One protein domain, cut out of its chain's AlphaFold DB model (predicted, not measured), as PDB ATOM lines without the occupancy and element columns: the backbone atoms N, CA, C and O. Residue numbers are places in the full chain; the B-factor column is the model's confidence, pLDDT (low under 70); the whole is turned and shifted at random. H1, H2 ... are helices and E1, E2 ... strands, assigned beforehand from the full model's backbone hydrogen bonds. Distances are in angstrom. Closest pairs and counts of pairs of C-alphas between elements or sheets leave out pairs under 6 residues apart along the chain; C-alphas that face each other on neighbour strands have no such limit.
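This is residues 6 to 150 of the 163 residues of the protein "HTH domain-containing protein" of Epulopiscium sp (UniProt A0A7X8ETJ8). This is an elongated domain of two lobes joined through two helices, H1 and H4, in its middle: one lobe is a small three-stranded sheet with H2 and H3 beside it, the other a two-stranded hairpin, E4 and E5, with H5 and H6 packed on it. The turn of that hairpin, with Pro 139, makes one extreme of the length, and the turn between E2 and E3, with Lys 58, makes the other. The printed part has 145 residues with six named helices and five named strands, in the order H1 E1 H2 H3 E2 E3 H4 H5 H6 E4 E5, of mixed class, helices and strands. The larger sheet has the order E1 - E3 - E2 and both sheets are antiparallel. The whole is compact by its radius of gyration of the C-alphas, 17.0 A, and spans 59 by 35 by 27 A.

Start at H1, residues 6 to 18, the hub, which touches three other helices. E1, residues 21 to 23, comes next, and there N 22 is 2.9 A from O 62 of E3, residues 61 to 66, its antiparallel neighbour. Go on to H2, residues 24 to 30, which touches H3, residues 35 to 47, about perpendicular at 78 degrees, with the closest C-alphas those of Phe 24 and Glu 35, 6.2 A apart. H1 touches H3 with residues 8 to 13 alone, about perpendicular at 76 degrees; the C-alphas of Thr 9 and Asp 41 are the closest, 5.3 A apart. E2, residues 52 to 56, forms a hairpin with E3, where N 63 and O 54 are within hydrogen-bond range at 2.8 A. E1, H2, H3 and E2 make a split strand-helix-strand unit, two strands that run the same way with E3 between them, and its crossover is right-handed. H1 and H3 only graze this sheet, with residues 12 to 17 and 35 to 46. H4, residues 78 to 96, touches H1 with residues 87 to 94 alone, at a steep tilt of 38 degrees, the same way; look at Leu 10 and Cys 91, whose C-alphas are the closest, 6.9 A apart. H5, residues 102 to 109, is near H4. H6, residues 115 to 128, touches H1 at a steep tilt of 66 degrees, the same way, and the closest C-alphas are those of Ser 7 and Ile 128, 6.1 A apart. E4, residues 131 to 135, and E5, residues 145 to 149, form an antiparallel hairpin in which N 133 and O 147 are 2.9 A apart. The closest C-alphas of H6 and E4 are those of Phe 122 and Val 132, 6.7 A apart; those of H5 and E5 are Pro 102 and Tyr 146, 6.6 A apart. Among the pairs that are apart are H3 and H6, and E2 and E4. In H1 to H5 every O i to N i+4 pair is within hydrogen-bond range; in H6 it is 9 of 10.

Find C-alpha 6 at (-13.438, 55.123, 38.839); from there H1 runs 18.9 A to Tyr 18. H3 is 18.0 A long and E3 15.6 A. Find C-alpha 78 at (-7.176, 58.950, 54.767), where H4, the longest helix, begins its 26.4 A. H6 runs 20.5 A, and E5 runs 13.2 A to C-alpha 149 at (-16.787, 37.378, 31.602).

The C-alphas of Lys 58 and Pro 139 are the two farthest apart, 59.5 A. The printed part has no cut. The link from E3 to H4, 11 residues, is long. No printed residue is under 70 in pLDDT, and the mean of the printed part is 93.9.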
ATOM      1  N   THR A   6     -13.848  56.507  38.557       97.62
ATOM      2  CA  THR A   6     -13.438  55.123  38.839       97.62
ATOM      3  C   THR A   6     -13.554  54.285  37.579       97.62
ATOM      4  O   THR A   6     -12.559  53.710  37.162       97.62
ATOM      5  N   SER A   7     -14.716  54.316  36.924       96.88
ATOM      6  CA  SER A   7     -14.955  53.570  35.689       96.88
ATOM      7  C   SER A   7     -13.909  53.927  34.627       96.88
ATOM      8  O   SER A   7     -13.239  53.043  34.119       96.88
ATOM      9  N   ARG A   8     -13.651  55.224  34.405       97.50
ATOM     10  CA  ARG A   8     -12.612  55.705  33.480       97.50
ATOM     11  C   ARG A   8     -11.203  55.222  33.827       97.50
ATOM     12  O   ARG A   8     -10.467  54.814  32.937       97.50
ATOM     13  N   THR A   9     -10.826  55.274  35.107       98.44
ATOM     14  CA  THR A   9      -9.510  54.804  35.578       98.44
ATOM     15  C   THR A   9      -9.331  53.316  35.280       98.44
ATOM     16  O   THR A   9      -8.284  52.918  34.777       98.44
ATOM     17  N   LEU A  10     -10.363  52.505  35.536       98.44
ATOM     18  CA  LEU A  10     -10.337  51.075  35.227       98.44
ATOM     19  C   LEU A  10     -10.293  50.813  33.719       98.44
ATOM     20  O   LEU A  10      -9.575  49.920  33.285       98.44
ATOM     21  N   SER A  11     -10.990  51.612  32.909       97.56
ATOM     22  CA  SER A  11     -10.934  51.495  31.450       97.56
ATOM     23  C   SER A  11      -9.537  51.775  30.892       97.56
ATOM     24  O   SER A  11      -9.079  51.076  29.992       97.56
ATOM     25  N   VAL A  12      -8.829  52.761  31.453       97.94
ATOM     26  CA  VAL A  12      -7.420  53.018  31.113       97.94
ATOM     27  C   VAL A  12      -6.543  51.831  31.517       97.94
ATOM     28  O   VAL A  12      -5.718  51.394  30.721       97.94
ATOM     29  N   PHE A  13      -6.733  51.281  32.720       98.44
ATOM     30  CA  PHE A  13      -6.000  50.093  33.167       98.44
ATOM     31  C   PHE A  13      -6.242  48.884  32.251       98.44
ATOM     32  O   PHE A  13      -5.286  48.226  31.850       98.44
ATOM     33  N   HIS A  14      -7.493  48.639  31.857       97.75
ATOM     34  CA  HIS A  14      -7.859  47.571  30.929       97.75
ATOM     35  C   HIS A  14      -7.086  47.663  29.607       97.75
ATOM     36  O   HIS A  14      -6.542  46.656  29.169       97.75
ATOM     37  N   LEU A  15      -6.956  48.853  29.003       96.88
ATOM     38  CA  LEU A  15      -6.154  49.009  27.780       96.88
ATOM     39  C   LEU A  15      -4.710  48.557  27.996       96.88
ATOM     40  O   LEU A  15      -4.194  47.761  27.223       96.88
ATOM     41  N   PHE A  16      -4.068  48.998  29.078       96.94
ATOM     42  CA  PHE A  16      -2.690  48.598  29.377       96.94
ATOM     43  C   PHE A  16      -2.535  47.125  29.781       96.94
ATOM     44  O   PHE A  16      -1.429  46.600  29.705       96.94
ATOM     45  N   ARG A  17      -3.620  46.445  30.176       94.88
ATOM     46  CA  ARG A  17      -3.620  44.993  30.416       94.88
ATOM     47  C   ARG A  17      -3.474  44.200  29.114       94.88
ATOM     48  O   ARG A  17      -2.922  43.106  29.132       94.88
ATOM     49  N   TYR A  18      -3.983  44.731  28.005       95.19
ATOM     50  CA  TYR A  18      -4.044  44.025  26.720       95.19
ATOM     51  C   TYR A  18      -3.155  44.629  25.629       95.19
ATOM     52  O   TYR A  18      -2.874  43.966  24.634       95.19
ATOM     53  N   CYS A  19      -2.674  45.856  25.822       95.38
ATOM     54  CA  CYS A  19      -1.827  46.565  24.876       95.38
ATOM     55  C   CYS A  19      -0.457  46.859  25.494       95.38
ATOM     56  O   CYS A  19      -0.345  47.498  26.541       95.38
ATOM     57  N   SER A  20       0.614  46.474  24.795       93.69
ATOM     58  CA  SER A  20       1.991  46.804  25.193       93.69
ATOM     59  C   SER A  20       2.352  48.274  24.953       93.69
ATOM     60  O   SER A  20       3.335  48.779  25.497       93.69
ATOM     61  N   GLU A  21       1.592  48.960  24.099       96.12
ATOM     62  CA  GLU A  21       1.773  50.366  23.758       96.12
ATOM     63  C   GLU A  21       0.415  51.040  23.562       96.12
ATOM     64  O   GLU A  21      -0.423  50.509  22.844       96.12
ATOM     65  N   VAL A  22       0.207  52.198  24.194       96.81
ATOM     66  CA  VAL A  22      -1.047  52.960  24.108       96.81
ATOM     67  C   VAL A  22      -0.732  54.455  24.020       96.81
ATOM     68  O   VAL A  22       0.016  55.001  24.837       96.81
ATOM     69  N   SER A  23      -1.289  55.145  23.024       96.44
ATOM     70  CA  SER A  23      -1.117  56.597  22.856       96.44
ATOM     71  C   SER A  23      -2.220  57.397  23.553       96.44
ATOM     72  O   SER A  23      -3.309  56.886  23.799       96.44
ATOM     73  N   PHE A  24      -1.977  58.685  23.831       95.00
ATOM     74  CA  PHE A  24      -3.047  59.563  24.322       95.00
ATOM     75  C   PHE A  24      -4.229  59.612  23.356       95.00
ATOM     76  O   PHE A  24      -5.361  59.466  23.799       95.00
ATOM     77  N   ARG A  25      -3.950  59.741  22.052       93.06
ATOM     78  CA  ARG A  25      -4.971  59.781  21.003       93.06
ATOM     79  C   ARG A  25      -5.867  58.547  21.032       93.06
ATOM     80  O   ARG A  25      -7.078  58.694  20.985       93.06
ATOM     81  N   GLU A  26      -5.285  57.356  21.152       93.88
ATOM     82  CA  GLU A  26      -6.049  56.107  21.246       93.88
ATOM     83  C   GLU A  26      -7.002  56.124  22.445       93.88
ATOM     84  O   GLU A  26      -8.188  55.843  22.302       93.88
ATOM     85  N   ILE A  27      -6.514  56.548  23.613       95.19
ATOM     86  CA  ILE A  27      -7.346  56.629  24.816       95.19
ATOM     87  C   ILE A  27      -8.446  57.684  24.649       95.19
ATOM     88  O   ILE A  27      -9.582  57.430  25.033       95.19
ATOM     89  N   THR A  28      -8.145  58.857  24.083       94.38
ATOM     90  CA  THR A  28      -9.129  59.939  23.902       94.38
ATOM     91  C   THR A  28     -10.125  59.679  22.773       94.38
ATOM     92  O   THR A  28     -11.225  60.221  22.797       94.38
ATOM     93  N   ASP A  29      -9.768  58.838  21.800       93.31
ATOM     94  CA  ASP A  29     -10.691  58.366  20.765       93.31
ATOM     95  C   ASP A  29     -11.729  57.392  21.357       93.31
ATOM     96  O   ASP A  29     -12.850  57.305  20.857       93.31
ATOM     97  N   LEU A  30     -11.367  56.671  22.425       94.56
ATOM     98  CA  LEU A  30     -12.245  55.740  23.137       94.56
ATOM     99  C   LEU A  30     -13.017  56.422  24.276       94.56
ATOM    100  O   LEU A  30     -14.205  56.166  24.467       94.56
ATOM    101  N   LEU A  31     -12.372  57.301  25.040       93.75
ATOM    102  CA  LEU A  31     -12.937  57.970  26.210       93.75
ATOM    103  C   LEU A  31     -13.057  59.478  25.943       93.75
ATOM    104  O   LEU A  31     -12.031  60.125  25.736       93.75
ATOM    105  N   PRO A  32     -14.262  60.079  26.025       89.62
ATOM    106  CA  PRO A  32     -14.495  61.484  25.686       89.62
ATOM    107  C   PRO A  32     -14.003  62.433  26.796       89.62
ATOM    108  O   PRO A  32     -14.777  63.112  27.469       89.62
ATOM    109  N   VAL A  33     -12.693  62.450  27.036       93.12
ATOM    110  CA  VAL A  33     -12.026  63.235  28.080       93.12
ATOM    111  C   VAL A  33     -10.713  63.820  27.563       93.12
ATOM    112  O   VAL A  33     -10.151  63.366  26.575       93.12
ATOM    113  N   SER A  34     -10.187  64.828  28.255       94.88
ATOM    114  CA  SER A  34      -8.911  65.442  27.884       94.88
ATOM    115  C   SER A  34      -7.702  64.570  28.237       94.88
ATOM    116  O   SER A  34      -7.715  63.831  29.227       94.88
ATOM    117  N   GLU A  35      -6.595  64.759  27.514       95.75
ATOM    118  CA  GLU A  35      -5.306  64.119  27.824       95.75
ATOM    119  C   GLU A  35      -4.853  64.390  29.266       95.75
ATOM    120  O   GLU A  35      -4.328  63.507  29.939       95.75
ATOM    121  N   LYS A  36      -5.120  65.595  29.793       96.69
ATOM    122  CA  LYS A  36      -4.821  65.959  31.188       96.69
ATOM    123  C   LYS A  36      -5.544  65.054  32.186       96.69
ATOM    124  O   LYS A  36      -4.994  64.734  33.240       96.69
ATOM    125  N   THR A  37      -6.779  64.674  31.881       96.88
ATOM    126  CA  THR A  37      -7.565  63.761  32.711       96.88
ATOM    127  C   THR A  37      -7.002  62.345  32.630       96.88
ATOM    128  O   THR A  37      -6.738  61.761  33.677       96.88
ATOM    129  N   ILE A  38      -6.695  61.857  31.425       97.25
ATOM    130  CA  ILE A  38      -6.048  60.552  31.226       97.25
ATOM    131  C   ILE A  38      -4.707  60.473  31.953       97.25
ATOM    132  O   ILE A  38      -4.436  59.508  32.658       97.25
ATOM    133  N   TYR A  39      -3.887  61.519  31.864       97.62
ATOM    134  CA  TYR A  39      -2.607  61.567  32.557       97.62
ATOM    135  C   TYR A  39      -2.770  61.465  34.079       97.62
ATOM    136  O   TYR A  39      -1.993  60.781  34.739       97.62
ATOM    137  N   ARG A  40      -3.805  62.091  34.657       97.88
ATOM    138  CA  ARG A  40      -4.109  61.965  36.094       97.88
ATOM    139  C   ARG A  40      -4.534  60.551  36.479       97.88
ATOM    140  O   ARG A  40      -4.149  60.099  37.554       97.88
ATOM    141  N   ASP A  41      -5.303  59.871  35.635       98.31
ATOM    142  CA  ASP A  41      -5.700  58.482  35.887       98.31
ATOM    143  C   ASP A  41      -4.490  57.542  35.769       98.31
ATOM    144  O   ASP A  41      -4.280  56.705  36.642       98.31
ATOM    145  N   ILE A  42      -3.620  57.749  34.774       98.19
ATOM    146  CA  ILE A  42      -2.340  57.036  34.647       98.19
ATOM    147  C   ILE A  42      -1.476  57.244  35.895       98.19
ATOM    148  O   ILE A  42      -0.945  56.280  36.441       98.19
ATOM    149  N   LEU A  43      -1.336  58.482  36.380       98.19
ATOM    150  CA  LEU A  43      -0.579  58.755  37.603       98.19
ATOM    151  C   LEU A  43      -1.182  58.052  38.822       98.19
ATOM    152  O   LEU A  43      -0.432  57.572  39.667       98.19
ATOM    153  N   LEU A  44      -2.510  57.967  38.907       98.56
ATOM    154  CA  LEU A  44      -3.192  57.231  39.968       98.56
ATOM    155  C   LEU A  44      -2.905  55.724  39.888       98.56
ATOM    156  O   LEU A  44      -2.622  55.121  40.917       98.56
ATOM    157  N   LEU A  45      -2.927  55.132  38.692       98.62
ATOM    158  CA  LEU A  45      -2.593  53.718  38.479       98.62
ATOM    159  C   LEU A  45      -1.119  53.424  38.799       98.62
ATOM    160  O   LEU A  45      -0.815  52.434  39.460       98.62
ATOM    161  N   LYS A  46      -0.203  54.327  38.422       98.19
ATOM    162  CA  LYS A  46       1.213  54.252  38.818       98.19
ATOM    163  C   LYS A  46       1.379  54.359  40.334       98.19
ATOM    164  O   LYS A  46       2.127  53.587  40.920       98.19
ATOM    165  N   GLN A  47       0.667  55.286  40.980       98.31
ATOM    166  CA  GLN A  47       0.676  55.442  42.438       98.31
ATOM    167  C   GLN A  47       0.127  54.195  43.146       98.31
ATOM    168  O   GLN A  47       0.640  53.805  44.192       98.31
ATOM    169  N   ALA A  48      -0.901  53.569  42.577       98.44
ATOM    170  CA  ALA A  48      -1.478  52.322  43.066       98.44
ATOM    171  C   ALA A  48      -0.548  51.113  42.866       98.44
ATOM    172  O   ALA A  48      -0.862  50.040  43.361       98.44
ATOM    173  N   GLY A  49       0.566  51.267  42.147       98.25
ATOM    174  CA  GLY A  49       1.484  50.168  41.857       98.25
ATOM    175  C   GLY A  49       0.938  49.155  40.848       98.25
ATOM    176  O   GLY A  49       1.593  48.156  40.598       98.25
ATOM    177  N   VAL A  50      -0.218  49.405  40.229       98.38
ATOM    178  CA  VAL A  50      -0.865  48.458  39.299       98.38
ATOM    179  C   VAL A  50      -0.473  48.687  37.839       98.38
ATOM    180  O   VAL A  50      -0.864  47.921  36.969       98.38
ATOM    181  N   LEU A  51       0.260  49.765  37.538       98.06
ATOM    182  CA  LEU A  51       0.660  50.106  36.173       98.06
ATOM    183  C   LEU A  51       2.111  50.578  36.119       98.06
ATOM    184  O   LEU A  51       2.446  51.637  36.658       98.06
ATOM    185  N   TYR A  52       2.957  49.843  35.394       97.25
ATOM    186  CA  TYR A  52       4.362  50.189  35.211       97.25
ATOM    187  C   TYR A  52       4.690  50.476  33.742       97.25
ATOM    188  O   TYR A  52       4.900  49.588  32.919       97.25
ATOM    189  N   ILE A  53       4.709  51.767  33.403       97.25
ATOM    190  CA  ILE A  53       4.868  52.272  32.031       97.25
ATOM    191  C   ILE A  53       5.904  53.399  31.957       97.25
ATOM    192  O   ILE A  53       6.095  54.170  32.915       97.25
ATOM    193  N   ARG A  54       6.471  53.587  30.760       96.81
ATOM    194  CA  ARG A  54       7.246  54.780  30.371       96.81
ATOM    195  C   ARG A  54       6.639  55.472  29.163       96.81
ATOM    196  O   ARG A  54       6.144  54.822  28.252       96.81
ATOM    197  N   TYR A  55       6.757  56.793  29.109       97.12
ATOM    198  CA  TYR A  55       6.408  57.539  27.905       97.12
ATOM    199  C   TYR A  55       7.583  57.560  26.918       97.12
ATOM    200  O   TYR A  55       8.701  57.939  27.272       97.12
ATOM    201  N   SER A  56       7.335  57.172  25.669       97.31
ATOM    202  CA  SER A  56       8.307  57.218  24.579       97.31
ATOM    203  C   SER A  56       8.042  58.428  23.690       97.31
ATOM    204  O   SER A  56       7.085  58.442  22.921       97.31
ATOM    205  N   LYS A  57       8.928  59.435  23.724       95.38
ATOM    206  CA  LYS A  57       8.813  60.619  22.849       95.38
ATOM    207  C   LYS A  57       8.846  60.255  21.360       95.38
ATOM    208  O   LYS A  57       8.098  60.838  20.585       95.38
ATOM    209  N   LYS A  58       9.680  59.278  20.976       95.75
ATOM    210  CA  LYS A  58       9.808  58.803  19.586       95.75
ATOM    211  C   LYS A  58       8.499  58.202  19.074       95.75
ATOM    212  O   LYS A  58       8.121  58.462  17.940       95.75
ATOM    213  N   ARG A  59       7.829  57.405  19.911       94.06
ATOM    214  CA  ARG A  59       6.575  56.725  19.554       94.06
ATOM    215  C   ARG A  59       5.328  57.564  19.842       94.06
ATOM    216  O   ARG A  59       4.264  57.270  19.325       94.06
ATOM    217  N   LYS A  60       5.468  58.626  20.643       95.81
ATOM    218  CA  LYS A  60       4.366  59.450  21.168       95.81
ATOM    219  C   LYS A  60       3.308  58.609  21.900       95.81
ATOM    220  O   LYS A  60       2.110  58.863  21.802       95.81
ATOM    221  N   ALA A  61       3.775  57.606  22.638       97.25
ATOM    222  CA  ALA A  61       2.934  56.628  23.310       97.25
ATOM    223  C   ALA A  61       3.553  56.166  24.632       97.25
ATOM    224  O   ALA A  61       4.766  56.279  24.856       97.25
ATOM    225  N   PHE A  62       2.703  55.645  25.509       97.94
ATOM    226  CA  PHE A  62       3.111  54.930  26.703       97.94
ATOM    227  C   PHE A  62       3.427  53.484  26.348       97.94
ATOM    228  O   PHE A  62       2.631  52.828  25.691       97.94
ATOM    229  N   VAL A  63       4.576  52.997  26.803       97.75
ATOM    230  CA  VAL A  63       5.038  51.624  26.598       97.75
ATOM    231  C   VAL A  63       5.037  50.916  27.946       97.75
ATOM    232  O   VAL A  63       5.623  51.434  28.908       97.75
ATOM    233  N   LEU A  64       4.381  49.758  28.002       96.69
ATOM    234  CA  LEU A  64       4.368  48.869  29.159       96.69
ATOM    235  C   LEU A  64       5.775  48.326  29.415       96.69
ATOM    236  O   LEU A  64       6.476  47.930  28.484       96.69
ATOM    237  N   ILE A  65       6.208  48.387  30.671       96.88
ATOM    238  CA  ILE A  65       7.503  47.857  31.108       96.88
ATOM    239  C   ILE A  65       7.305  46.504  31.784       96.88
ATOM    240  O   ILE A  65       8.061  45.581  31.504       96.88
ATOM    241  N   ASP A  66       6.306  46.408  32.659       93.62
ATOM    242  CA  ASP A  66       6.010  45.217  33.450       93.62
ATOM    243  C   ASP A  66       4.491  45.077  33.623       93.62
ATOM    244  O   ASP A  66       3.770  46.079  33.699       93.62
ATOM    245  N   THR A  67       4.018  43.835  33.652       92.88
ATOM    246  CA  THR A  67       2.627  43.452  33.915       92.88
ATOM    247  C   THR A  67       2.362  43.195  35.399       92.88
ATOM    248  O   THR A  67       1.202  43.115  35.795       92.88
ATOM    249  N   GLN A  68       3.406  43.022  36.215       94.94
ATOM    250  CA  GLN A  68       3.268  42.735  37.640       94.94
ATOM    251  C   GLN A  68       2.824  43.962  38.439       94.94
ATOM    252  O   GLN A  68       3.133  45.109  38.109       94.94
ATOM    253  N   PHE A  69       2.103  43.711  39.533       96.94
ATOM    254  CA  PHE A  69       1.789  44.749  40.507       96.94
ATOM    255  C   PHE A  69       2.990  44.972  41.430       96.94
ATOM    256  O   PHE A  69       3.660  44.037  41.865       96.94
ATOM    257  N   HIS A  70       3.243  46.233  41.756       96.62
ATOM    258  CA  HIS A  70       4.311  46.676  42.643       96.62
ATOM    259  C   HIS A  70       3.746  47.350  43.895       96.62
ATOM    260  O   HIS A  70       2.558  47.657  43.990       96.62
ATOM    261  N   THR A  71       4.625  47.638  44.855       96.88
ATOM    262  CA  THR A  71       4.248  48.302  46.104       96.88
ATOM    263  C   THR A  71       3.598  49.671  45.844       96.88
ATOM    264  O   THR A  71       4.236  50.547  45.248       96.88
ATOM    265  N   PRO A  72       2.357  49.900  46.312       97.69
ATOM    266  CA  PRO A  72       1.678  51.181  46.163       97.69
ATOM    267  C   PRO A  72       2.317  52.278  47.021       97.69
ATOM    268  O   PRO A  72       2.822  52.041  48.118       97.69
ATOM    269  N   GLN A  73       2.205  53.521  46.558       97.81
ATOM    270  CA  GLN A  73       2.624  54.715  47.293       97.81
ATOM    271  C   GLN A  73       1.410  55.381  47.944       97.81
ATOM    272  O   GLN A  73       0.745  56.240  47.350       97.81
ATOM    273  N   PHE A  74       1.093  54.978  49.176       96.44
ATOM    274  CA  PHE A  74      -0.082  55.491  49.873       96.44
ATOM    275  C   PHE A  74       0.066  56.970  50.265       96.44
ATOM    276  O   PHE A  74       1.080  57.361  50.840       96.44
ATOM    277  N   PRO A  75      -0.954  57.805  50.000       95.44
ATOM    278  CA  PRO A  75      -0.982  59.171  50.503       95.44
ATOM    279  C   PRO A  75      -1.314  59.191  52.001       95.44
ATOM    280  O   PRO A  75      -2.078  58.356  52.485       95.44
ATOM    281  N   GLU A  76      -0.838  60.214  52.711       95.31
ATOM    282  CA  GLU A  76      -1.173  60.438  54.129       95.31
ATOM    283  C   GLU A  76      -2.673  60.700  54.343       95.31
ATOM    284  O   GLU A  76      -3.263  60.308  55.350       95.31
ATOM    285  N   ASN A  77      -3.328  61.348  53.373       97.31
ATOM    286  CA  ASN A  77      -4.751  61.652  53.460       97.31
ATOM    287  C   ASN A  77      -5.600  60.368  53.454       97.31
ATOM    288  O   ASN A  77      -5.668  59.662  52.446       97.31
ATOM    289  N   LYS A  78      -6.335  60.139  54.551       96.94
ATOM    290  CA  LYS A  78      -7.176  58.950  54.767       96.94
ATOM    291  C   LYS A  78      -8.161  58.675  53.625       96.94
ATOM    292  O   LYS A  78      -8.250  57.544  53.160       96.94
ATOM    293  N   THR A  79      -8.877  59.688  53.139       96.88
ATOM    294  CA  THR A  79      -9.858  59.517  52.052       96.88
ATOM    295  C   THR A  79      -9.181  59.101  50.748       96.88
ATOM    296  O   THR A  79      -9.656  58.202  50.055       96.88
ATOM    297  N   ARG A  80      -8.042  59.720  50.417       96.69
ATOM    298  CA  ARG A  80      -7.255  59.350  49.233       96.69
ATOM    299  C   ARG A  80      -6.645  57.957  49.371       96.69
ATOM    300  O   ARG A  80      -6.605  57.245  48.374       96.69
ATOM    301  N   LYS A  81      -6.220  57.569  50.577       97.69
ATOM    302  CA  LYS A  81      -5.713  56.226  50.873       97.69
ATOM    303  C   LYS A  81      -6.785  55.166  50.612       97.69
ATOM    304  O   LYS A  81      -6.556  54.286  49.794       97.69
ATOM    305  N   LEU A  82      -7.977  55.328  51.194       96.81
ATOM    306  CA  LEU A  82      -9.117  54.423  50.977       96.81
ATOM    307  C   LEU A  82      -9.509  54.329  49.494       96.81
ATOM    308  O   LEU A  82      -9.871  53.264  48.997       96.81
ATOM    309  N   TYR A  83      -9.438  55.448  48.766       97.75
ATOM    310  CA  TYR A  83      -9.694  55.437  47.330       97.75
ATOM    311  C   TYR A  83      -8.615  54.673  46.553       97.75
ATOM    312  O   TYR A  83      -8.954  53.925  45.641       97.75
ATOM    313  N   LEU A  84      -7.338  54.816  46.921       98.31
ATOM    314  CA  LEU A  84      -6.245  54.063  46.304       98.31
ATOM    315  C   LEU A  84      -6.386  52.558  46.572       98.31
ATOM    316  O   LEU A  84      -6.294  51.775  45.635       98.31
ATOM    317  N   GLU A  85      -6.712  52.161  47.805       97.94
ATOM    318  CA  GLU A  85      -7.010  50.766  48.173       97.94
ATOM    319  C   GLU A  85      -8.169  50.194  47.347       97.94
ATOM    320  O   GLU A  85      -8.116  49.047  46.907       97.94
ATOM    321  N   LYS A  86      -9.212  50.996  47.086       98.12
ATOM    322  CA  LYS A  86     -10.302  50.608  46.181       98.12
ATOM    323  C   LYS A  86      -9.803  50.377  44.750       98.12
ATOM    324  O   LYS A  86     -10.224  49.406  44.132       98.12
ATOM    325  N   ILE A  87      -8.950  51.254  44.214       98.56
ATOM    326  CA  ILE A  87      -8.408  51.100  42.852       98.56
ATOM    327  C   ILE A  87      -7.542  49.849  42.743       98.56
ATOM    328  O   ILE A  87      -7.737  49.089  41.800       98.56
ATOM    329  N   ILE A  88      -6.654  49.611  43.715       98.56
ATOM    330  CA  ILE A  88      -5.825  48.401  43.777       98.56
ATOM    331  C   ILE A  88      -6.729  47.174  43.732       98.56
ATOM    332  O   ILE A  88      -6.620  46.379  42.809       98.56
ATOM    333  N   ARG A  89      -7.706  47.097  44.645       98.31
ATOM    334  CA  ARG A  89      -8.641  45.972  44.712       98.31
ATOM    335  C   ARG A  89      -9.388  45.740  43.400       98.31
ATOM    336  O   ARG A  89      -9.455  44.609  42.940       98.31
ATOM    337  N   LEU A  90      -9.937  46.786  42.780       98.31
ATOM    338  CA  LEU A  90     -10.660  46.651  41.509       98.31
ATOM    339  C   LEU A  90      -9.750  46.188  40.364       98.31
ATOM    340  O   LEU A  90     -10.177  45.367  39.560       98.31
ATOM    341  N   CYS A  91      -8.505  46.669  40.306       98.31
ATOM    342  CA  CYS A  91      -7.537  46.210  39.309       98.31
ATOM    343  C   CYS A  91      -7.116  44.757  39.565       98.31
ATOM    344  O   CYS A  91      -7.032  43.993  38.611       98.31
ATOM    345  N   THR A  92      -6.929  44.350  40.826       97.81
ATOM    346  CA  THR A  92      -6.661  42.950  41.192       97.81
ATOM    347  C   THR A  92      -7.799  42.046  40.730       97.81
ATOM    348  O   THR A  92      -7.544  41.037  40.090       97.81
ATOM    349  N   LEU A  93      -9.061  42.437  40.945       96.75
ATOM    350  CA  LEU A  93     -10.208  41.664  40.450       96.75
ATOM    351  C   LEU A  93     -10.193  41.511  38.921       96.75
ATOM    352  O   LEU A  93     -10.531  40.456  38.410       96.75
ATOM    353  N   MET A  94      -9.772  42.535  38.176       96.38
ATOM    354  CA  MET A  94      -9.666  42.460  36.710       96.38
ATOM    355  C   MET A  94      -8.545  41.531  36.208       96.38
ATOM    356  O   MET A  94      -8.484  41.245  35.006       96.38
ATOM    357  N   VAL A  95      -7.625  41.121  37.083       95.06
ATOM    358  CA  VAL A  95      -6.454  40.301  36.740       95.06
ATOM    359  C   VAL A  95      -6.575  38.888  37.299       95.06
ATOM    360  O   VAL A  95      -6.320  37.942  36.562       95.06
ATOM    361  N   GLU A  96      -6.964  38.757  38.565       94.44
ATOM    362  CA  GLU A  96      -6.793  37.537  39.362       94.44
ATOM    363  C   GLU A  96      -8.107  36.866  39.768       94.44
ATOM    364  O   GLU A  96      -8.067  35.776  40.331       94.44
ATOM    365  N   LEU A  97      -9.263  37.498  39.524       92.19
ATOM    366  CA  LEU A  97     -10.543  36.937  39.949       92.19
ATOM    367  C   LEU A  97     -10.773  35.575  39.286       92.19
ATOM    368  O   LEU A  97     -10.841  35.480  38.060       92.19
ATOM    369  N   ASP A  98     -10.933  34.551  40.119       82.56
ATOM    370  CA  ASP A  98     -11.313  33.215  39.679       82.56
ATOM    371  C   ASP A  98     -12.710  33.250  39.047       82.56
ATOM    372  O   ASP A  98     -13.667  33.746  39.648       82.56
ATOM    373  N   GLY A  99     -12.804  32.752  37.815       78.69
ATOM    374  CA  GLY A  99     -14.040  32.737  37.051       78.69
ATOM    375  C   GLY A  99     -15.036  31.677  37.499       78.69
ATOM    376  O   GLY A  99     -16.221  31.883  37.260       78.69
ATOM    377  N   GLU A 100     -14.590  30.609  38.169       81.25
ATOM    378  CA  GLU A 100     -15.452  29.518  38.648       81.25
ATOM    379  C   GLU A 100     -16.072  29.842  40.017       81.25
ATOM    380  O   GLU A 100     -17.224  29.502  40.303       81.25
ATOM    381  N   ASN A 101     -15.327  30.548  40.877       86.62
ATOM    382  CA  ASN A 101     -15.800  30.960  42.199       86.62
ATOM    383  C   ASN A 101     -15.395  32.399  42.588       86.62
ATOM    384  O   ASN A 101     -14.750  32.620  43.621       86.62
ATOM    385  N   PRO A 102     -15.842  33.429  41.847       90.62
ATOM    386  CA  PRO A 102     -15.502  34.827  42.116       90.62
ATOM    387  C   PRO A 102     -15.919  35.310  43.512       90.62
ATOM    388  O   PRO A 102     -15.292  36.206  44.082       90.62
ATOM    389  N   VAL A 103     -16.985  34.751  44.099       91.44
ATOM    390  CA  VAL A 103     -17.420  35.122  45.457       91.44
ATOM    391  C   VAL A 103     -16.521  34.507  46.523       91.44
ATOM    392  O   VAL A 103     -16.139  35.217  47.457       91.44
ATOM    393  N   GLY A 104     -16.194  33.217  46.401       91.81
ATOM    394  CA  GLY A 104     -15.266  32.538  47.302       91.81
ATOM    395  C   GLY A 104     -13.885  33.176  47.247       91.81
ATOM    396  O   GLY A 104     -13.385  33.611  48.285       91.81
ATOM    397  N   TRP A 105     -13.360  33.372  46.034       93.94
ATOM    398  CA  TRP A 105     -12.088  34.052  45.797       93.94
ATOM    399  C   TRP A 105     -12.049  35.427  46.472       93.94
ATOM    400  O   TRP A 105     -11.121  35.730  47.222       93.94
ATOM    401  N   TYR A 106     -13.097  36.247  46.303       95.38
ATOM    402  CA  TYR A 106     -13.148  37.578  46.919       95.38
ATOM    403  C   TYR A 106     -13.093  37.511  48.451       95.38
ATOM    404  O   TYR A 106     -12.415  38.324  49.080       95.38
ATOM    405  N   ARG A 107     -13.831  36.579  49.066       94.94
ATOM    406  CA  ARG A 107     -13.882  36.434  50.530       94.94
ATOM    407  C   ARG A 107     -12.549  35.960  51.104       94.94
ATOM    408  O   ARG A 107     -12.183  36.410  52.184       94.94
ATOM    409  N   GLU A 108     -11.833  35.107  50.380       95.62
ATOM    410  CA  GLU A 108     -10.499  34.641  50.759       95.62
ATOM    411  C   GLU A 108      -9.449  35.756  50.660       95.62
ATOM    412  O   GLU A 108      -8.675  35.959  51.593       95.62
ATOM    413  N   HIS A 109      -9.465  36.532  49.571       95.75
ATOM    414  CA  HIS A 109      -8.470  37.585  49.323       95.75
ATOM    415  C   HIS A 109      -8.749  38.871  50.114       95.75
ATOM    416  O   HIS A 109      -7.831  39.624  50.441       95.75
ATOM    417  N   TYR A 110     -10.015  39.134  50.456       96.25
ATOM    418  CA  TYR A 110     -10.436  40.326  51.194       96.25
ATOM    419  C   TYR A 110     -11.345  39.999  52.395       96.25
ATOM    420  O   TYR A 110     -12.455  40.536  52.485       96.25
ATOM    421  N   PRO A 111     -10.879  39.197  53.374       96.12
ATOM    422  CA  PRO A 111     -11.715  38.683  54.466       96.12
ATOM    423  C   PRO A 111     -12.242  39.781  55.401       96.12
ATOM    424  O   PRO A 111     -13.279  39.623  56.039       96.12
ATOM    425  N   ALA A 112     -11.557  40.927  55.465       95.56
ATOM    426  CA  ALA A 112     -11.978  42.078  56.261       95.56
ATOM    427  C   ALA A 112     -13.068  42.939  55.584       95.56
ATOM    428  O   ALA A 112     -13.592  43.869  56.205       95.56
ATOM    429  N   LEU A 113     -13.395  42.694  54.308       95.81
ATOM    430  CA  LEU A 113     -14.381  43.484  53.570       95.81
ATOM    431  C   LEU A 113     -15.765  42.839  53.614       95.81
ATOM    432  O   LEU A 113     -15.942  41.653  53.373       95.81
ATOM    433  N   SER A 114     -16.781  43.669  53.854       95.69
ATOM    434  CA  SER A 114     -18.173  43.215  53.858       95.69
ATOM    435  C   SER A 114     -18.658  42.769  52.474       95.69
ATOM    436  O   SER A 114     -18.240  43.316  51.447       95.69
ATOM    437  N   ASP A 115     -19.665  41.891  52.449       92.69
ATOM    438  CA  ASP A 115     -20.373  41.515  51.217       92.69
ATOM    439  C   ASP A 115     -20.981  42.726  50.491       92.69
ATOM    440  O   ASP A 115     -21.017  42.769  49.262       92.69
ATOM    441  N   ARG A 116     -21.391  43.765  51.229       94.56
ATOM    442  CA  ARG A 116     -21.864  45.023  50.633       94.56
ATOM    443  C   ARG A 116     -20.764  45.727  49.834       94.56
ATOM    444  O   ARG A 116     -21.052  46.344  48.809       94.56
ATOM    445  N   THR A 117     -19.513  45.668  50.294       96.50
ATOM    446  CA  THR A 117     -18.361  46.211  49.558       96.50
ATOM    447  C   THR A 117     -18.107  45.392  48.298       96.50
ATOM    448  O   THR A 117     -18.021  45.980  47.224       96.50
ATOM    449  N   ARG A 118     -18.111  44.057  48.404       95.44
ATOM    450  CA  ARG A 118     -17.983  43.150  47.254       95.44
ATOM    451  C   ARG A 118     -19.022  43.439  46.174       95.44
ATOM    452  O   ARG A 118     -18.668  43.631  45.018       95.44
ATOM    453  N   GLN A 119     -20.300  43.532  46.551       93.44
ATOM    454  CA  GLN A 119     -21.386  43.851  45.617       93.44
ATOM    455  C   GLN A 119     -21.169  45.199  44.918       93.44
ATOM    456  O   GLN A 119     -21.422  45.322  43.722       93.44
ATOM    457  N   ARG A 120     -20.680  46.214  45.642       95.00
ATOM    458  CA  ARG A 120     -20.357  47.526  45.063       95.00
ATOM    459  C   ARG A 120     -19.181  47.469  44.098       95.00
ATOM    460  O   ARG A 120     -19.207  48.184  43.101       95.00
ATOM    461  N   ASP A 121     -18.173  46.660  44.391       96.12
ATOM    462  CA  ASP A 121     -17.015  46.498  43.517       96.12
ATOM    463  C   ASP A 121     -17.391  45.723  42.249       96.12
ATOM    464  O   ASP A 121     -17.087  46.183  41.151       96.12
ATOM    465  N   PHE A 122     -18.177  44.649  42.365       94.75
ATOM    466  CA  PHE A 122     -18.738  43.940  41.206       94.75
ATOM    467  C   PHE A 122     -19.642  44.846  40.368       94.75
ATOM    468  O   PHE A 122     -19.555  44.835  39.146       94.75
ATOM    469  N   ALA A 123     -20.459  45.691  41.002       93.31
ATOM    470  CA  ALA A 123     -21.258  46.679  40.285       93.31
ATOM    471  C   ALA A 123     -20.392  47.728  39.564       93.31
ATOM    472  O   ALA A 123     -20.783  48.226  38.513       93.31
ATOM    473  N   GLU A 124     -19.223  48.085  40.102       95.25
ATOM    474  CA  GLU A 124     -18.291  49.001  39.436       95.25
ATOM    475  C   GLU A 124     -17.626  48.348  38.218       95.25
ATOM    476  O   GLU A 124     -17.526  48.991  37.175       95.25
ATOM    477  N   LEU A 125     -17.246  47.071  38.322       95.31
ATOM    478  CA  LEU A 125     -16.759  46.267  37.197       95.31
ATOM    479  C   LEU A 125     -17.843  46.082  36.123       95.31
ATOM    480  O   LEU A 125     -17.586  46.267  34.933       95.31
ATOM    481  N   PHE A 126     -19.087  45.838  36.536       93.69
ATOM    482  CA  PHE A 126     -20.220  45.699  35.622       93.69
ATOM    483  C   PHE A 126     -20.427  46.939  34.750       93.69
ATOM    484  O   PHE A 126     -20.652  46.813  33.549       93.69
ATOM    485  N   LYS A 127     -20.270  48.147  35.313       93.62
ATOM    486  CA  LYS A 127     -20.385  49.406  34.550       93.62
ATOM    487  C   LYS A 127     -19.410  49.499  33.381       93.62
ATOM    488  O   LYS A 127     -19.706  50.195  32.420       93.62
ATOM    489  N   ILE A 128     -18.238  48.873  33.474       94.75
ATOM    490  CA  ILE A 128     -17.228  48.936  32.408       94.75
ATOM    491  C   ILE A 128     -17.322  47.743  31.446       94.75
ATOM    492  O   ILE A 128     -16.657  47.766  30.419       94.75
ATOM    493  N   GLY A 129     -18.179  46.755  31.723       94.31
ATOM    494  CA  GLY A 129     -18.411  45.589  30.860       94.31
ATOM    495  C   GLY A 129     -17.890  44.261  31.411       94.31
ATOM    496  O   GLY A 129     -18.072  43.241  30.761       94.31
ATOM    497  N   TYR A 130     -17.291  44.246  32.602       94.81
ATOM    498  CA  TYR A 130     -16.875  43.016  33.280       94.81
ATOM    499  C   TYR A 130     -18.057  42.390  34.014       94.81
ATOM    500  O   TYR A 130     -18.642  43.021  34.898       94.81
ATOM    501  N   ARG A 131     -18.430  41.157  33.672       90.69
ATOM    502  CA  ARG A 131     -19.691  40.570  34.142       90.69
ATOM    503  C   ARG A 131     -19.421  39.429  35.101       90.69
ATOM    504  O   ARG A 131     -18.903  38.404  34.693       90.69
ATOM    505  N   VAL A 132     -19.808  39.611  36.360       86.06
ATOM    506  CA  VAL A 132     -19.900  38.528  37.346       86.06
ATOM    507  C   VAL A 132     -21.366  38.117  37.436       86.06
ATOM    508  O   VAL A 132     -22.197  38.924  37.864       86.06
ATOM    509  N   ARG A 133     -21.706  36.904  37.004       81.50
ATOM    510  CA  ARG A 133     -23.084  36.390  36.967       81.50
ATOM    511  C   ARG A 133     -23.214  35.172  37.857       81.50
ATOM    512  O   ARG A 133     -22.252  34.444  38.022       81.50
ATOM    513  N   TYR A 134     -24.390  34.987  38.446       78.81
ATOM    514  CA  TYR A 134     -24.753  33.721  39.070       78.81
ATOM    515  C   TYR A 134     -25.605  32.942  38.081       78.81
ATOM    516  O   TYR A 134     -26.633  33.450  37.625       78.81
ATOM    517  N   GLU A 135     -25.175  31.733  37.775       81.19
ATOM    518  CA  GLU A 135     -25.921  30.760  37.002       81.19
ATOM    519  C   GLU A 135     -26.557  29.792  38.005       81.19
ATOM    520  O   GLU A 135     -25.851  29.170  38.804       81.19
ATOM    521  N   PRO A 136     -27.901  29.744  38.082       81.44
ATOM    522  CA  PRO A 136     -28.571  28.877  39.036       81.44
ATOM    523  C   PRO A 136     -28.291  27.413  38.709       81.44
ATOM    524  O   PRO A 136     -28.041  27.070  37.558       81.44
ATOM    525  N   ALA A 137     -28.395  26.563  39.732       85.62
ATOM    526  CA  ALA A 137     -28.321  25.122  39.547       85.62
ATOM    527  C   ALA A 137     -29.323  24.691  38.474       85.62
ATOM    528  O   ALA A 137     -30.482  25.130  38.493       85.62
ATOM    529  N   ASP A 138     -28.871  23.856  37.548       82.75
ATOM    530  CA  ASP A 138     -29.761  23.334  36.530       82.75
ATOM    531  C   ASP A 138     -30.619  22.184  37.096       82.75
ATOM    532  O   ASP A 138     -30.304  21.594  38.136       82.75
ATOM    533  N   PRO A 139     -31.743  21.844  36.444       81.12
ATOM    534  CA  PRO A 139     -32.559  20.704  36.859       81.12
ATOM    535  C   PRO A 139     -31.866  19.340  36.700       81.12
ATOM    536  O   PRO A 139     -32.423  18.331  37.132       81.12
ATOM    537  N   TRP A 140     -30.702  19.292  36.049       82.06
ATOM    538  CA  TRP A 140     -29.994  18.076  35.647       82.06
ATOM    539  C   TRP A 140     -28.837  17.714  36.589       82.06
ATOM    540  O   TRP A 140     -28.232  16.655  36.424       82.06
ATOM    541  N   GLY A 141     -28.608  18.518  37.630       77.56
ATOM    542  CA  GLY A 141     -27.743  18.198  38.762       77.56
ATOM    543  C   GLY A 141     -26.465  19.026  38.850       77.56
ATOM    544  O   GLY A 141     -25.686  18.793  39.777       77.56
ATOM    545  N   GLU A 142     -26.237  19.988  37.952       77.56
ATOM    546  CA  GLU A 142     -25.107  20.903  38.103       77.56
ATOM    547  C   GLU A 142     -25.387  21.917  39.224       77.56
ATOM    548  O   GLU A 142     -26.441  22.565  39.235       77.56
ATOM    549  N   PRO A 143     -24.476  22.073  40.202       79.69
ATOM    550  CA  PRO A 143     -24.634  23.078  41.240       79.69
ATOM    551  C   PRO A 143     -24.564  24.482  40.630       79.69
ATOM    552  O   PRO A 143     -23.811  24.743  39.694       79.69
ATOM    553  N   GLY A 144     -25.331  25.410  41.206       80.12
ATOM    554  CA  GLY A 144     -25.282  26.804  40.786       80.12
ATOM    555  C   GLY A 144     -23.885  27.372  41.003       80.12
ATOM    556  O   GLY A 144     -23.302  27.203  42.078       80.12
ATOM    557  N   HIS A 145     -23.357  28.046  39.995       78.56
ATOM    558  CA  HIS A 145     -22.005  28.577  40.000       78.56
ATOM    559  C   HIS A 145     -22.018  30.047  39.599       78.56
ATOM    560  O   HIS A 145     -23.027  30.597  39.158       78.56
ATOM    561  N   TYR A 146     -20.901  30.723  39.822       82.88
ATOM    562  CA  TYR A 146     -20.725  32.059  39.285       82.88
ATOM    563  C   TYR A 146     -19.859  31.976  38.033       82.88
ATOM    564  O   TYR A 146     -18.936  31.177  37.996       82.88
ATOM    565  N   SER A 147     -20.132  32.826  37.048       80.62
ATOM    566  CA  SER A 147     -19.289  33.016  35.871       80.62
ATOM    567  C   SER A 147     -18.717  34.435  35.847       80.62
ATOM    568  O   SER A 147     -19.349  35.393  36.322       80.62
ATOM    569  N   TYR A 148     -17.499  34.579  35.320       85.75
ATOM    570  CA  TYR A 148     -16.823  35.864  35.128       85.75
ATOM    571  C   TYR A 148     -16.436  36.066  33.660       85.75
ATOM    572  O   TYR A 148     -15.534  35.408  33.147       85.75
ATOM    573  N   GLU A 149     -17.097  37.007  32.985       88.62
ATOM    574  CA  GLU A 149     -16.787  37.378  31.602       88.62
ATOM    575  C   GLU A 149     -15.927  38.648  31.581       88.62
ATOM    576  O   GLU A 149     -16.321  39.705  32.099       88.62
ATOM    577  N   ILE A 150     -14.760  38.550  30.942       91.56
ATOM    578  CA  ILE A 150     -13.876  39.684  30.683       91.56
ATOM    579  C   ILE A 150     -14.193  40.238  29.286       91.56
ATOM    580  O   ILE A 150     -14.181  39.471  28.326       91.56
TER     581      ILE A 150